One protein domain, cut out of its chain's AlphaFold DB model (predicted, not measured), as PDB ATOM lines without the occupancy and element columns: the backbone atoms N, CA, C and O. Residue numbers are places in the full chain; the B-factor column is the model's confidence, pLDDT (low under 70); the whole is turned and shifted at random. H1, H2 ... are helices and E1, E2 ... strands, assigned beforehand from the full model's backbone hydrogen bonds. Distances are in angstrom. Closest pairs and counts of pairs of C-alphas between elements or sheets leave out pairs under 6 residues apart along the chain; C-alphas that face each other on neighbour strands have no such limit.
ATOM      1  N   SER A  10      -8.152   5.008 -44.292       47.34
ATOM      2  CA  SER A  10      -8.847   4.809 -43.012       47.34
ATOM      3  C   SER A  10     -10.017   5.790 -42.815       47.34
ATOM      4  O   SER A  10     -11.080   5.418 -42.319       47.34
ATOM      5  N   VAL A  11      -9.876   7.032 -43.294       54.78
ATOM      6  CA  VAL A  11     -10.900   8.089 -43.161       54.78
ATOM      7  C   VAL A  11     -12.121   7.852 -44.066       54.78
ATOM      8  O   VAL A  11     -13.235   8.250 -43.733       54.78
ATOM      9  N   GLY A  12     -11.947   7.176 -45.206       52.66
ATOM     10  CA  GLY A  12     -13.052   6.874 -46.126       52.66
ATOM     11  C   GLY A  12     -13.976   5.751 -45.643       52.66
ATOM     12  O   GLY A  12     -15.166   5.763 -45.943       52.66
ATOM     13  N   ALA A  13     -13.447   4.794 -44.875       52.59
ATOM     14  CA  ALA A  13     -14.230   3.690 -44.317       52.59
ATOM     15  C   ALA A  13     -15.051   4.111 -43.084       52.59
ATOM     16  O   ALA A  13     -16.113   3.554 -42.813       52.59
ATOM     17  N   SER A  14     -14.582   5.111 -42.331       57.28
ATOM     18  CA  SER A  14     -15.337   5.650 -41.198       57.28
ATOM     19  C   SER A  14     -16.503   6.532 -41.648       57.28
ATOM     20  O   SER A  14     -17.563   6.493 -41.027       57.28
ATOM     21  N   SER A  15     -16.364   7.267 -42.757       65.38
ATOM     22  CA  SER A  15     -17.429   8.142 -43.260       65.38
ATOM     23  C   SER A  15     -18.639   7.375 -43.809       65.38
ATOM     24  O   SER A  15     -19.771   7.778 -43.551       65.38
ATOM     25  N   SER A  16     -18.440   6.235 -44.485       68.06
ATOM     26  CA  SER A  16     -19.547   5.392 -44.967       68.06
ATOM     27  C   SER A  16     -20.373   4.808 -43.816       68.06
ATOM     28  O   SER A  16     -21.605   4.827 -43.854       68.06
ATOM     29  N   SER A  17     -19.698   4.345 -42.760       70.38
ATOM     30  CA  SER A  17     -20.326   3.796 -41.555       70.38
ATOM     31  C   SER A  17     -21.117   4.859 -40.785       70.38
ATOM     32  O   SER A  17     -22.263   4.620 -40.398       70.38
ATOM     33  N   VAL A  18     -20.554   6.063 -40.631       77.69
ATOM     34  CA  VAL A  18     -21.237   7.197 -39.988       77.69
ATOM     35  C   VAL A  18     -22.482   7.606 -40.773       77.69
ATOM     36  O   VAL A  18     -23.547   7.736 -40.175       77.69
ATOM     37  N   ASN A  19     -22.395   7.719 -42.101       77.62
ATOM     38  CA  ASN A  19     -23.546   8.056 -42.945       77.62
ATOM     39  C   ASN A  19     -24.666   7.013 -42.831       77.62
ATOM     40  O   ASN A  19     -25.847   7.354 -42.778       77.62
ATOM     41  N   ARG A  20     -24.307   5.727 -42.753       74.25
ATOM     42  CA  ARG A  20     -25.273   4.640 -42.568       74.25
ATOM     43  C   ARG A  20     -25.987   4.733 -41.221       74.25
ATOM     44  O   ARG A  20     -27.202   4.553 -41.167       74.25
ATOM     45  N   MET A  21     -25.245   5.010 -40.147       81.69
ATOM     46  CA  MET A  21     -25.827   5.210 -38.819       81.69
ATOM     47  C   MET A  21     -26.744   6.432 -38.790       81.69
ATOM     48  O   MET A  21     -27.840   6.337 -38.247       81.69
ATOM     49  N   ASP A  22     -26.347   7.541 -39.413       83.06
ATOM     50  CA  ASP A  22     -27.146   8.770 -39.464       83.06
ATOM     51  C   ASP A  22     -28.491   8.552 -40.178       83.06
ATOM     52  O   ASP A  22     -29.552   8.910 -39.658       83.06
ATOM     53  N   MET A  23     -28.476   7.838 -41.310       83.06
ATOM     54  CA  MET A  23     -29.702   7.448 -42.014       83.06
ATOM     55  C   MET A  23     -30.595   6.530 -41.171       83.06
ATOM     56  O   MET A  23     -31.810   6.725 -41.136       83.06
ATOM     57  N   MET A  24     -30.021   5.547 -40.466       84.31
ATOM     58  CA  MET A  24     -30.796   4.664 -39.585       84.31
ATOM     59  C   MET A  24     -31.424   5.417 -38.415       84.31
ATOM     60  O   MET A  24     -32.592   5.197 -38.109       84.31
ATOM     61  N   VAL A  25     -30.664   6.293 -37.755       87.12
ATOM     62  CA  VAL A  25     -31.150   7.080 -36.615       87.12
ATOM     63  C   VAL A  25     -32.264   8.022 -37.060       87.12
ATOM     64  O   VAL A  25     -33.276   8.124 -36.372       87.12
ATOM     65  N   THR A  26     -32.120   8.641 -38.232       88.25
ATOM     66  CA  THR A  26     -33.154   9.506 -38.815       88.25
ATOM     67  C   THR A  26     -34.435   8.723 -39.106       88.25
ATOM     68  O   THR A  26     -35.500   9.103 -38.624       88.25
ATOM     69  N   ALA A  27     -34.340   7.578 -39.791       87.00
ATOM     70  CA  ALA A  27     -35.501   6.728 -40.068       87.00
ATOM     71  C   ALA A  27     -36.157   6.194 -38.780       87.00
ATOM     72  O   ALA A  27     -37.380   6.132 -38.658       87.00
ATOM     73  N   MET A  28     -35.348   5.832 -37.781       86.81
ATOM     74  CA  MET A  28     -35.844   5.380 -36.483       86.81
ATOM     75  C   MET A  28     -36.576   6.504 -35.740       86.81
ATOM     76  O   MET A  28     -37.587   6.243 -35.091       86.81
ATOM     77  N   TRP A  29     -36.103   7.745 -35.845       86.56
ATOM     78  CA  TRP A  29     -36.766   8.904 -35.255       86.56
ATOM     79  C   TRP A  29     -38.130   9.184 -35.896       86.56
ATOM     80  O   TRP A  29     -39.101   9.403 -35.173       86.56
ATOM     81  N   GLU A  30     -38.238   9.101 -37.221       89.25
ATOM     82  CA  GLU A  30     -39.519   9.248 -37.928       89.25
ATOM     83  C   GLU A  30     -40.540   8.194 -37.467       89.25
ATOM     84  O   GLU A  30     -41.659   8.541 -37.088       89.25
ATOM     85  N   LEU A  31     -40.126   6.927 -37.356       90.31
ATOM     86  CA  LEU A  31     -40.975   5.843 -36.841       90.31
ATOM     87  C   LEU A  31     -41.416   6.049 -35.384       90.31
ATOM     88  O   LEU A  31     -42.498   5.609 -34.986       90.31
ATOM     89  N   LEU A  32     -40.576   6.675 -34.555       88.38
ATOM     90  CA  LEU A  32     -40.923   6.991 -33.169       88.38
ATOM     91  C   LEU A  32     -41.985   8.092 -33.103       88.38
ATOM     92  O   LEU A  32     -42.925   7.972 -32.315       88.38
ATOM     93  N   ILE A  33     -41.885   9.111 -33.962       88.00
ATOM     94  CA  ILE A  33     -42.901  10.164 -34.080       88.00
ATOM     95  C   ILE A  33     -44.238   9.571 -34.531       88.00
ATOM     96  O   ILE A  33     -45.264   9.871 -33.924       88.00
ATOM     97  N   GLU A  34     -44.243   8.692 -35.539       90.75
ATOM     98  CA  GLU A  34     -45.467   8.028 -36.019       90.75
ATOM     99  C   GLU A  34     -46.178   7.225 -34.921       90.75
ATOM    100  O   GLU A  34     -47.406   7.161 -34.878       90.75
ATOM    101  N   LYS A  35     -45.410   6.637 -33.998       90.44
ATOM    102  CA  LYS A  35     -45.937   5.895 -32.843       90.44
ATOM    103  C   LYS A  35     -46.311   6.785 -31.653       90.44
ATOM    104  O   LYS A  35     -46.804   6.265 -30.654       90.44
ATOM    105  N   GLY A  36     -46.105   8.097 -31.757       90.38
ATOM    106  CA  GLY A  36     -46.470   9.075 -30.735       90.38
ATOM    107  C   GLY A  36     -45.463   9.216 -29.592       90.38
ATOM    108  O   GLY A  36     -45.821   9.764 -28.553       90.38
ATOM    109  N   TYR A  37     -44.224   8.745 -29.757       90.88
ATOM    110  CA  TYR A  37     -43.194   8.945 -28.740       90.88
ATOM    111  C   TYR A  37     -42.773  10.410 -28.675       90.88
ATOM    112  O   TYR A  37     -42.468  11.048 -29.686       90.88
ATOM    113  N   SER A  38     -42.711  10.935 -27.459       88.00
ATOM    114  CA  SER A  38     -42.239  12.288 -27.206       88.00
ATOM    115  C   SER A  38     -40.710  12.348 -27.142       88.00
ATOM    116  O   SER A  38     -40.010  11.377 -26.838       88.00
ATOM    117  N   ARG A  39     -40.164  13.543 -27.385       84.06
ATOM    118  CA  ARG A  39     -38.722  13.804 -27.263       84.06
ATOM    119  C   ARG A  39     -38.203  13.584 -25.836       84.06
ATOM    120  O   ARG A  39     -37.047  13.215 -25.654       84.06
ATOM    121  N   GLU A  40     -39.054  13.801 -24.840       88.81
ATOM    122  CA  GLU A  40     -38.724  13.639 -23.422       88.81
ATOM    123  C   GLU A  40     -38.517  12.164 -23.059       88.81
ATOM    124  O   GLU A  40     -37.526  11.819 -22.416       88.81
ATOM    125  N   GLU A  41     -39.383  11.277 -23.553       86.19
ATOM    126  CA  GLU A  41     -39.262   9.829 -23.346       86.19
ATOM    127  C   GLU A  41     -38.012   9.252 -24.017       86.19
ATOM    128  O   GLU A  41     -37.336   8.396 -23.437       86.19
ATOM    129  N   LEU A  42     -37.665   9.741 -25.215       85.06
ATOM    130  CA  LEU A  42     -36.430   9.337 -25.884       85.06
ATOM    131  C   LEU A  42     -35.199   9.751 -25.069       85.06
ATOM    132  O   LEU A  42     -34.307   8.929 -24.858       85.06
ATOM    133  N   ASN A  43     -35.163  10.993 -24.581       87.00
ATOM    134  CA  ASN A  43     -34.060  11.487 -23.755       87.00
ATOM    135  C   ASN A  43     -33.914  10.670 -22.463       87.00
ATOM    136  O   ASN A  43     -32.818  10.200 -22.162       87.00
ATOM    137  N   ALA A  44     -35.020  10.397 -21.766       90.38
ATOM    138  CA  ALA A  44     -35.009   9.559 -20.569       90.38
ATOM    139  C   ALA A  44     -34.463   8.147 -20.855       90.38
ATOM    140  O   ALA A  44     -33.738   7.563 -20.044       90.38
ATOM    141  N   LYS A  45     -34.768   7.583 -22.032       85.94
ATOM    142  CA  LYS A  45     -34.247   6.271 -22.428       85.94
ATOM    143  C   LYS A  45     -32.766   6.310 -22.799       85.94
ATOM    144  O   LYS A  45     -32.058   5.352 -22.485       85.94
ATOM    145  N   LEU A  46     -32.296   7.381 -23.433       84.94
ATOM    146  CA  LEU A  46     -30.878   7.588 -23.740       84.94
ATOM    147  C   LEU A  46     -30.040   7.655 -22.461       84.94
ATOM    148  O   LEU A  46     -29.002   6.994 -22.386       84.94
ATOM    149  N   ASP A  47     -30.519   8.361 -21.438       87.44
ATOM    150  CA  ASP A  47     -29.849   8.426 -20.137       87.44
ATOM    151  C   ASP A  47     -29.775   7.038 -19.481       87.44
ATOM    152  O   ASP A  47     -28.693   6.581 -19.104       87.44
ATOM    153  N   ALA A  48     -30.874   6.276 -19.492       85.12
ATOM    154  CA  ALA A  48     -30.891   4.900 -18.990       85.12
ATOM    155  C   ALA A  48     -29.989   3.928 -19.787       85.12
ATOM    156  O   ALA A  48     -29.537   2.904 -19.266       85.12
ATOM    157  N   VAL A  49     -29.743   4.173 -21.078       82.44
ATOM    158  CA  VAL A  49     -28.774   3.399 -21.878       82.44
ATOM    159  C   VAL A  49     -27.343   3.787 -21.508       82.44
ATOM    160  O   VAL A  49     -26.504   2.901 -21.336       82.44
ATOM    161  N   ARG A  50     -27.070   5.085 -21.332       81.88
ATOM    162  CA  ARG A  50     -25.758   5.598 -20.917       81.88
ATOM    163  C   ARG A  50     -25.341   5.032 -19.560       81.88
ATOM    164  O   ARG A  50     -24.203   4.595 -19.407       81.88
ATOM    165  N   GLU A  51     -26.264   4.977 -18.606       83.19
ATOM    166  CA  GLU A  51     -26.018   4.414 -17.273       83.19
ATOM    167  C   GLU A  51     -25.692   2.917 -17.304       83.19
ATOM    168  O   GLU A  51     -24.860   2.448 -16.528       83.19
ATOM    169  N   ARG A  52     -26.274   2.169 -18.250       78.56
ATOM    170  CA  ARG A  52     -26.002   0.735 -18.432       78.56
ATOM    171  C   ARG A  52     -24.619   0.428 -19.012       78.56
ATOM    172  O   ARG A  52     -24.270  -0.746 -19.080       78.56
ATOM    173  N   LYS A  53     -23.837   1.443 -19.414       69.50
ATOM    174  CA  LYS A  53     -22.472   1.308 -19.966       69.50
ATOM    175  C   LYS A  53     -22.356   0.189 -21.008       69.50
ATOM    176  O   LYS A  53     -21.402  -0.584 -20.999       69.50
ATOM    177  N   MET A  54     -23.348   0.079 -21.888       60.72
ATOM    178  CA  MET A  54     -23.336  -0.951 -22.917       60.72
ATOM    179  C   MET A  54     -22.225  -0.629 -23.922       60.72
ATOM    180  O   MET A  54     -22.301   0.374 -24.632       60.72
ATOM    181  N   THR A  55     -21.176  -1.449 -23.960       56.25
ATOM    182  CA  THR A  55     -20.155  -1.388 -25.006       56.25
ATOM    183  C   THR A  55     -20.749  -1.945 -26.289       56.25
ATOM    184  O   THR A  55     -21.047  -3.133 -26.400       56.25
ATOM    185  N   LEU A  56     -20.966  -1.057 -27.253       56.59
ATOM    186  CA  LEU A  56     -21.275  -1.430 -28.624       56.59
ATOM    187  C   LEU A  56     -19.943  -1.752 -29.297       56.59
ATOM    188  O   LEU A  56     -19.249  -0.841 -29.735       56.59
ATOM    189  N   ASP A  57     -19.567  -3.027 -29.338       53.97
ATOM    190  CA  ASP A  57     -18.497  -3.480 -30.224       53.97
ATOM    191  C   ASP A  57     -19.072  -3.582 -31.642       53.97
ATOM    192  O   ASP A  57     -19.902  -4.467 -31.898       53.97
ATOM    193  N   PRO A  58     -18.686  -2.703 -32.585       55.66
ATOM    194  CA  PRO A  58     -19.090  -2.865 -33.968       55.66
ATOM    195  C   PRO A  58     -18.367  -4.096 -34.523       55.66
ATOM    196  O   PRO A  58     -17.214  -4.022 -34.951       55.66
ATOM    197  N   LYS A  59     -19.029  -5.258 -34.509       56.22
ATOM    198  CA  LYS A  59     -18.541  -6.419 -35.256       56.22
ATOM    199  C   LYS A  59     -18.447  -6.011 -36.721       56.22
ATOM    200  O   LYS A  59     -19.429  -5.575 -37.316       56.22
ATOM    201  N   LEU A  60     -17.251  -6.135 -37.288       55.31
ATOM    202  CA  LEU A  60     -16.988  -5.814 -38.683       55.31
ATOM    203  C   LEU A  60     -17.705  -6.846 -39.572       55.31
ATOM    204  O   LEU A  60     -17.158  -7.904 -39.883       55.31
ATOM    205  N   THR A  61     -18.957  -6.578 -39.934       59.75
ATOM    206  CA  THR A  61     -19.755  -7.463 -40.788       59.75
ATOM    207  C   THR A  61     -19.196  -7.453 -42.205       59.75
ATOM    208  O   THR A  61     -19.314  -6.464 -42.923       59.75
ATOM    209  N   ARG A  62     -18.566  -8.556 -42.623       67.44
ATOM    210  CA  ARG A  62     -18.129  -8.748 -44.011       67.44
ATOM    211  C   ARG A  62     -19.276  -9.367 -44.800       67.44
ATOM    212  O   ARG A  62     -19.629 -10.516 -44.559       67.44
ATOM    213  N   VAL A  63     -19.843  -8.617 -45.742       74.75
ATOM    214  CA  VAL A  63     -20.914  -9.119 -46.613       74.75
ATOM    215  C   VAL A  63     -20.312  -9.892 -47.787       74.75
ATOM    216  O   VAL A  63     -19.376  -9.429 -48.450       74.75
ATOM    217  N   LEU A  64     -20.849 -11.083 -48.046       80.69
ATOM    218  CA  LEU A  64     -20.488 -11.908 -49.196       80.69
ATOM    219  C   LEU A  64     -21.439 -11.650 -50.366       80.69
ATOM    220  O   LEU A  64     -22.624 -11.372 -50.197       80.69
ATOM    221  N   CYS A  65     -20.909 -11.742 -51.579       82.56
ATOM    222  CA  CYS A  65     -21.676 -11.568 -52.796       82.56
ATOM    223  C   CYS A  65     -22.554 -12.806 -53.043       82.56
ATOM    224  O   CYS A  65     -22.011 -13.909 -53.101       82.56
ATOM    225  N   PRO A  66     -23.865 -12.652 -53.298       83.06
ATOM    226  CA  PRO A  66     -24.761 -13.782 -53.551       83.06
ATOM    227  C   PRO A  66     -24.462 -14.517 -54.867       83.06
ATOM    228  O   PRO A  66     -24.871 -15.658 -55.036       83.06
ATOM    229  N   ASN A  67     -23.754 -13.878 -55.804       82.62
ATOM    230  CA  ASN A  67     -23.458 -14.458 -57.114       82.62
ATOM    231  C   ASN A  67     -22.165 -15.292 -57.120       82.62
ATOM    232  O   ASN A  67     -22.105 -16.358 -57.717       82.62
ATOM    233  N   CYS A  68     -21.107 -14.807 -56.461       82.94
ATOM    234  CA  CYS A  68     -19.786 -15.447 -56.514       82.94
ATOM    235  C   CYS A  68     -19.213 -15.849 -55.148       82.94
ATOM    236  O   CYS A  68     -18.097 -16.360 -55.092       82.94
ATOM    237  N   GLY A  69     -19.920 -15.573 -54.048       80.62
ATOM    238  CA  GLY A  69     -19.490 -15.894 -52.683       80.62
ATOM    239  C   GLY A  69     -18.296 -15.082 -52.169       80.62
ATOM    240  O   GLY A  69     -17.823 -15.328 -51.063       80.62
ATOM    241  N   LYS A  70     -17.777 -14.121 -52.945       84.69
ATOM    242  CA  LYS A  70     -16.624 -13.290 -52.558       84.69
ATOM    243  C   LYS A  70     -17.053 -12.025 -51.825       84.69
ATOM    244  O   LYS A  70     -18.187 -11.580 -51.961       84.69
ATOM    245  N   THR A  71     -16.132 -11.414 -51.087       81.94
ATOM    246  CA  THR A  71     -16.395 -10.192 -50.315       81.94
ATOM    247  C   THR A  71     -16.866  -9.042 -51.202       81.94
ATOM    248  O   THR A  71     -16.289  -8.773 -52.262       81.94
ATOM    249  N   VAL A  72     -17.903  -8.352 -50.746       84.56
ATOM    250  CA  VAL A  72     -18.411  -7.121 -51.349       84.56
ATOM    251  C   VAL A  72     -17.630  -5.939 -50.781       84.56
ATOM    252  O   VAL A  72     -17.350  -5.907 -49.584       84.56
ATOM    253  N   ASN A  73     -17.254  -4.985 -51.636       82.00
ATOM    254  CA  ASN A  73     -16.680  -3.725 -51.174       82.00
ATOM    255  C   ASN A  73     -17.802  -2.703 -50.989       82.00
ATOM    256  O   ASN A  73     -18.638  -2.543 -51.884       82.00
ATOM    257  N   GLU A  74     -17.834  -2.033 -49.842       78.19
ATOM    258  CA  GLU A  74     -18.868  -1.042 -49.562       78.19
ATOM    259  C   GLU A  74     -18.668   0.211 -50.417       78.19
ATOM    260  O   GLU A  74     -17.540   0.658 -50.639       78.19
ATOM    261  N   ASN A  75     -19.767   0.786 -50.909       77.31
ATOM    262  CA  ASN A  75     -19.717   2.044 -51.634       77.31
ATOM    263  C   ASN A  75     -19.858   3.216 -50.645       77.31
ATOM    264  O   ASN A  75     -20.923   3.373 -50.045       77.31
ATOM    265  N   PRO A  76     -18.848   4.093 -50.495       68.25
ATOM    266  CA  PRO A  76     -18.940   5.224 -49.574       68.25
ATOM    267  C   PRO A  76     -20.012   6.250 -49.971       68.25
ATOM    268  O   PRO A  76     -20.487   6.991 -49.113       68.25
ATOM    269  N   ALA A  77     -20.418   6.291 -51.247       73.69
ATOM    270  CA  ALA A  77     -21.463   7.191 -51.733       73.69
ATOM    271  C   ALA A  77     -22.893   6.672 -51.483       73.69
ATOM    272  O   ALA A  77     -23.835   7.461 -51.518       73.69
ATOM    273  N   ALA A  78     -23.068   5.370 -51.242       76.31
ATOM    274  CA  ALA A  78     -24.374   4.734 -51.071       76.31
ATOM    275  C   ALA A  78     -24.331   3.775 -49.864       76.31
ATOM    276  O   ALA A  78     -23.963   2.611 -50.017       76.31
ATOM    277  N   PRO A  79     -24.716   4.231 -48.657       66.94
ATOM    278  CA  PRO A  79     -24.434   3.536 -47.395       66.94
ATOM    279  C   PRO A  79     -25.166   2.199 -47.186       66.94
ATOM    280  O   PRO A  79     -24.970   1.560 -46.163       66.94
ATOM    281  N   PHE A  80     -25.965   1.718 -48.137       77.06
ATOM    282  CA  PHE A  80     -26.587   0.387 -48.096       77.06
ATOM    283  C   PHE A  80     -26.306  -0.425 -49.355       77.06
ATOM    284  O   PHE A  80     -26.972  -1.425 -49.611       77.06
ATOM    285  N   GLU A  81     -25.324  -0.009 -50.145       82.44
ATOM    286  CA  GLU A  81     -24.964  -0.669 -51.388       82.44
ATOM    287  C   GLU A  81     -23.464  -0.931 -51.422       82.44
ATOM    288  O   GLU A  81     -22.633  -0.135 -50.981       82.44
ATOM    289  N   GLY A  82     -23.109  -2.096 -51.937       84.50
ATOM    290  CA  GLY A  82     -21.732  -2.471 -52.179       84.50
ATOM    291  C   GLY A  82     -21.614  -3.159 -53.523       84.50
ATOM    292  O   GLY A  82     -22.558  -3.784 -54.006       84.50
ATOM    293  N   THR A  83     -20.443  -3.060 -54.132       85.62
ATOM    294  CA  THR A  83     -20.169  -3.701 -55.416       85.62
ATOM    295  C   THR A  83     -19.175  -4.826 -55.201       85.62
ATOM    296  O   THR A  83     -18.116  -4.650 -54.592       85.62
ATOM    297  N   CYS A  84     -19.498  -6.017 -55.703       86.62
ATOM    298  CA  CYS A  84     -18.530  -7.099 -55.726       86.62
ATOM    299  C   CYS A  84     -17.448  -6.798 -56.767       86.62
ATOM    300  O   CYS A  84     -17.729  -6.729 -57.962       86.62
ATOM    301  N   LEU A  85     -16.195  -6.695 -56.326       84.19
ATOM    302  CA  LEU A  85     -15.058  -6.391 -57.204       84.19
ATOM    303  C   LEU A  85     -14.726  -7.514 -58.201       84.19
ATOM    304  O   LEU A  85     -13.926  -7.308 -59.106       84.19
ATOM    305  N   TYR A  86     -15.319  -8.699 -58.040       85.12
ATOM    306  CA  TYR A  86     -15.010  -9.866 -58.865       85.12
ATOM    307  C   TYR A  86     -16.022 -10.103 -59.981       85.12
ATOM    308  O   TYR A  86     -15.628 -10.362 -61.110       85.12
ATOM    309  N   CYS A  87     -17.317 -10.041 -59.671       84.94
ATOM    310  CA  CYS A  87     -18.380 -10.269 -60.654       84.94
ATOM    311  C   CYS A  87     -19.118  -8.985 -61.057       84.94
ATOM    312  O   CYS A  87     -20.014  -9.043 -61.892       84.94
ATOM    313  N   GLY A  88     -18.786  -7.837 -60.451       84.19
ATOM    314  CA  GLY A  88     -19.420  -6.546 -60.730       84.19
ATOM    315  C   GLY A  88     -20.857  -6.417 -60.215       84.19
ATOM    316  O   GLY A  88     -21.509  -5.413 -60.474       84.19
ATOM    317  N   THR A  89     -21.372  -7.418 -59.498       86.88
ATOM    318  CA  THR A  89     -22.746  -7.410 -58.985       86.88
ATOM    319  C   THR A  89     -22.891  -6.395 -57.851       86.88
ATOM    320  O   THR A  89     -22.141  -6.456 -56.872       86.88
ATOM    321  N   SER A  90     -23.879  -5.505 -57.969       85.31
ATOM    322  CA  SER A  90     -24.312  -4.614 -56.889       85.31
ATOM    323  C   SER A  90     -25.171  -5.379 -55.886       85.31
ATOM    324  O   SER A  90     -26.115  -6.074 -56.262       85.31
ATOM    325  N   VAL A  91     -24.840  -5.259 -54.608       83.56
ATOM    326  CA  VAL A  91     -25.475  -5.969 -53.499       83.56
ATOM    327  C   VAL A  91     -26.003  -4.942 -52.512       83.56
ATOM    328  O   VAL A  91     -25.271  -4.045 -52.089       83.56
ATOM    329  N   LYS A  92     -27.277  -5.079 -52.137       83.75
ATOM    330  CA  LYS A  92     -27.859  -4.306 -51.039       83.75
ATOM    331  C   LYS A  92     -27.424  -4.926 -49.722       83.75
ATOM    332  O   LYS A  92     -27.484  -6.139 -49.556       83.75
ATOM    333  N   MET A  93     -26.960  -4.093 -48.810       75.00
ATOM    334  CA  MET A  93     -26.408  -4.492 -47.528       75.00
ATOM    335  C   MET A  93     -27.248  -3.827 -46.444       75.00
ATOM    336  O   MET A  93     -27.166  -2.608 -46.261       75.00
TER     337      MET A  93
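Overview. This is residues 10 to 93 of the 133 residues of an uncharacterized protein of Oscillospiraceae bacterium (UniProt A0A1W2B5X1). The model is an open, loose frame: the long helix H1 makes one side, the shorter helix H2 turns back from its far end to make a V with it, and the link of residues 52 to 71 runs from H2 to a small three-strand sheet near the first part of H1. The middle between H1, H2 and that link is open, and residues 43 to 60 stand free. The printed part has 84 residues, with two named helices and then three named strands; the sheet has the order E1, E2, E3 and is antiparallel, and the class is mixed, helices and strands. The whole is loose, with a radius of gyration of the C-alphas of 16.9 A, and elongated, spanning 49 by 29 by 23 A.

Arrangement. Begin at Ser 10 with H1, residues 10 to 34. A tight link leads to H2, residues 39 to 51; the two are near each other, with 5 pairs of C-alphas within 10 A but no pair within 8 A. In H2 each O i to N i+4 pair is within hydrogen-bond range, in H1 18 of 21. A long link then leads to E1, residues 72 to 74. Look at Ser 16 of H1 and Glu 74: their C-alphas, the closest of H1 and E1, are 7.9 A apart. A short link leads to E2, residues 81 to 84, and a tight one to E3, residues 90 to 92. E1, E2 and E3 form a meander, each strand the antiparallel neighbour of the one before, and E1 and E2, like E2 and E3, are a hairpin. Between E1 and E2, at 140 degrees, N 83 and O 73 are 2.9 A apart, within hydrogen-bond range; between E2 and E3, also at 140 degrees, N 91 and O 82 are 2.8 A apart, within range. Neither H1 nor H2 is on the sheet, and H2 is apart from E2 and E3.

Along the chain. Find C-alpha 10 at (-8.847, 4.809, -43.012); from there H1 runs 37.4 A to C-alpha 34 at (-45.467, 8.028, -36.019). H2 is 18.7 A long from first to last C-alpha, E1 6.4 A, E2 10.1 A and E3 6.8 A. E3 ends at C-alpha 92, at (-27.859, -4.306, -51.039).

Size, cuts and confidence. The two C-alphas farthest apart, those of Glu 40 and Cys 87, are 48.7 A apart. The printed part has no cut, and its long link is that from H2 to E1, 20 residues. The mean pLDDT of the printed part is 78.2; residues 10 to 16, 53 to 62, 76 and 79 are under 70.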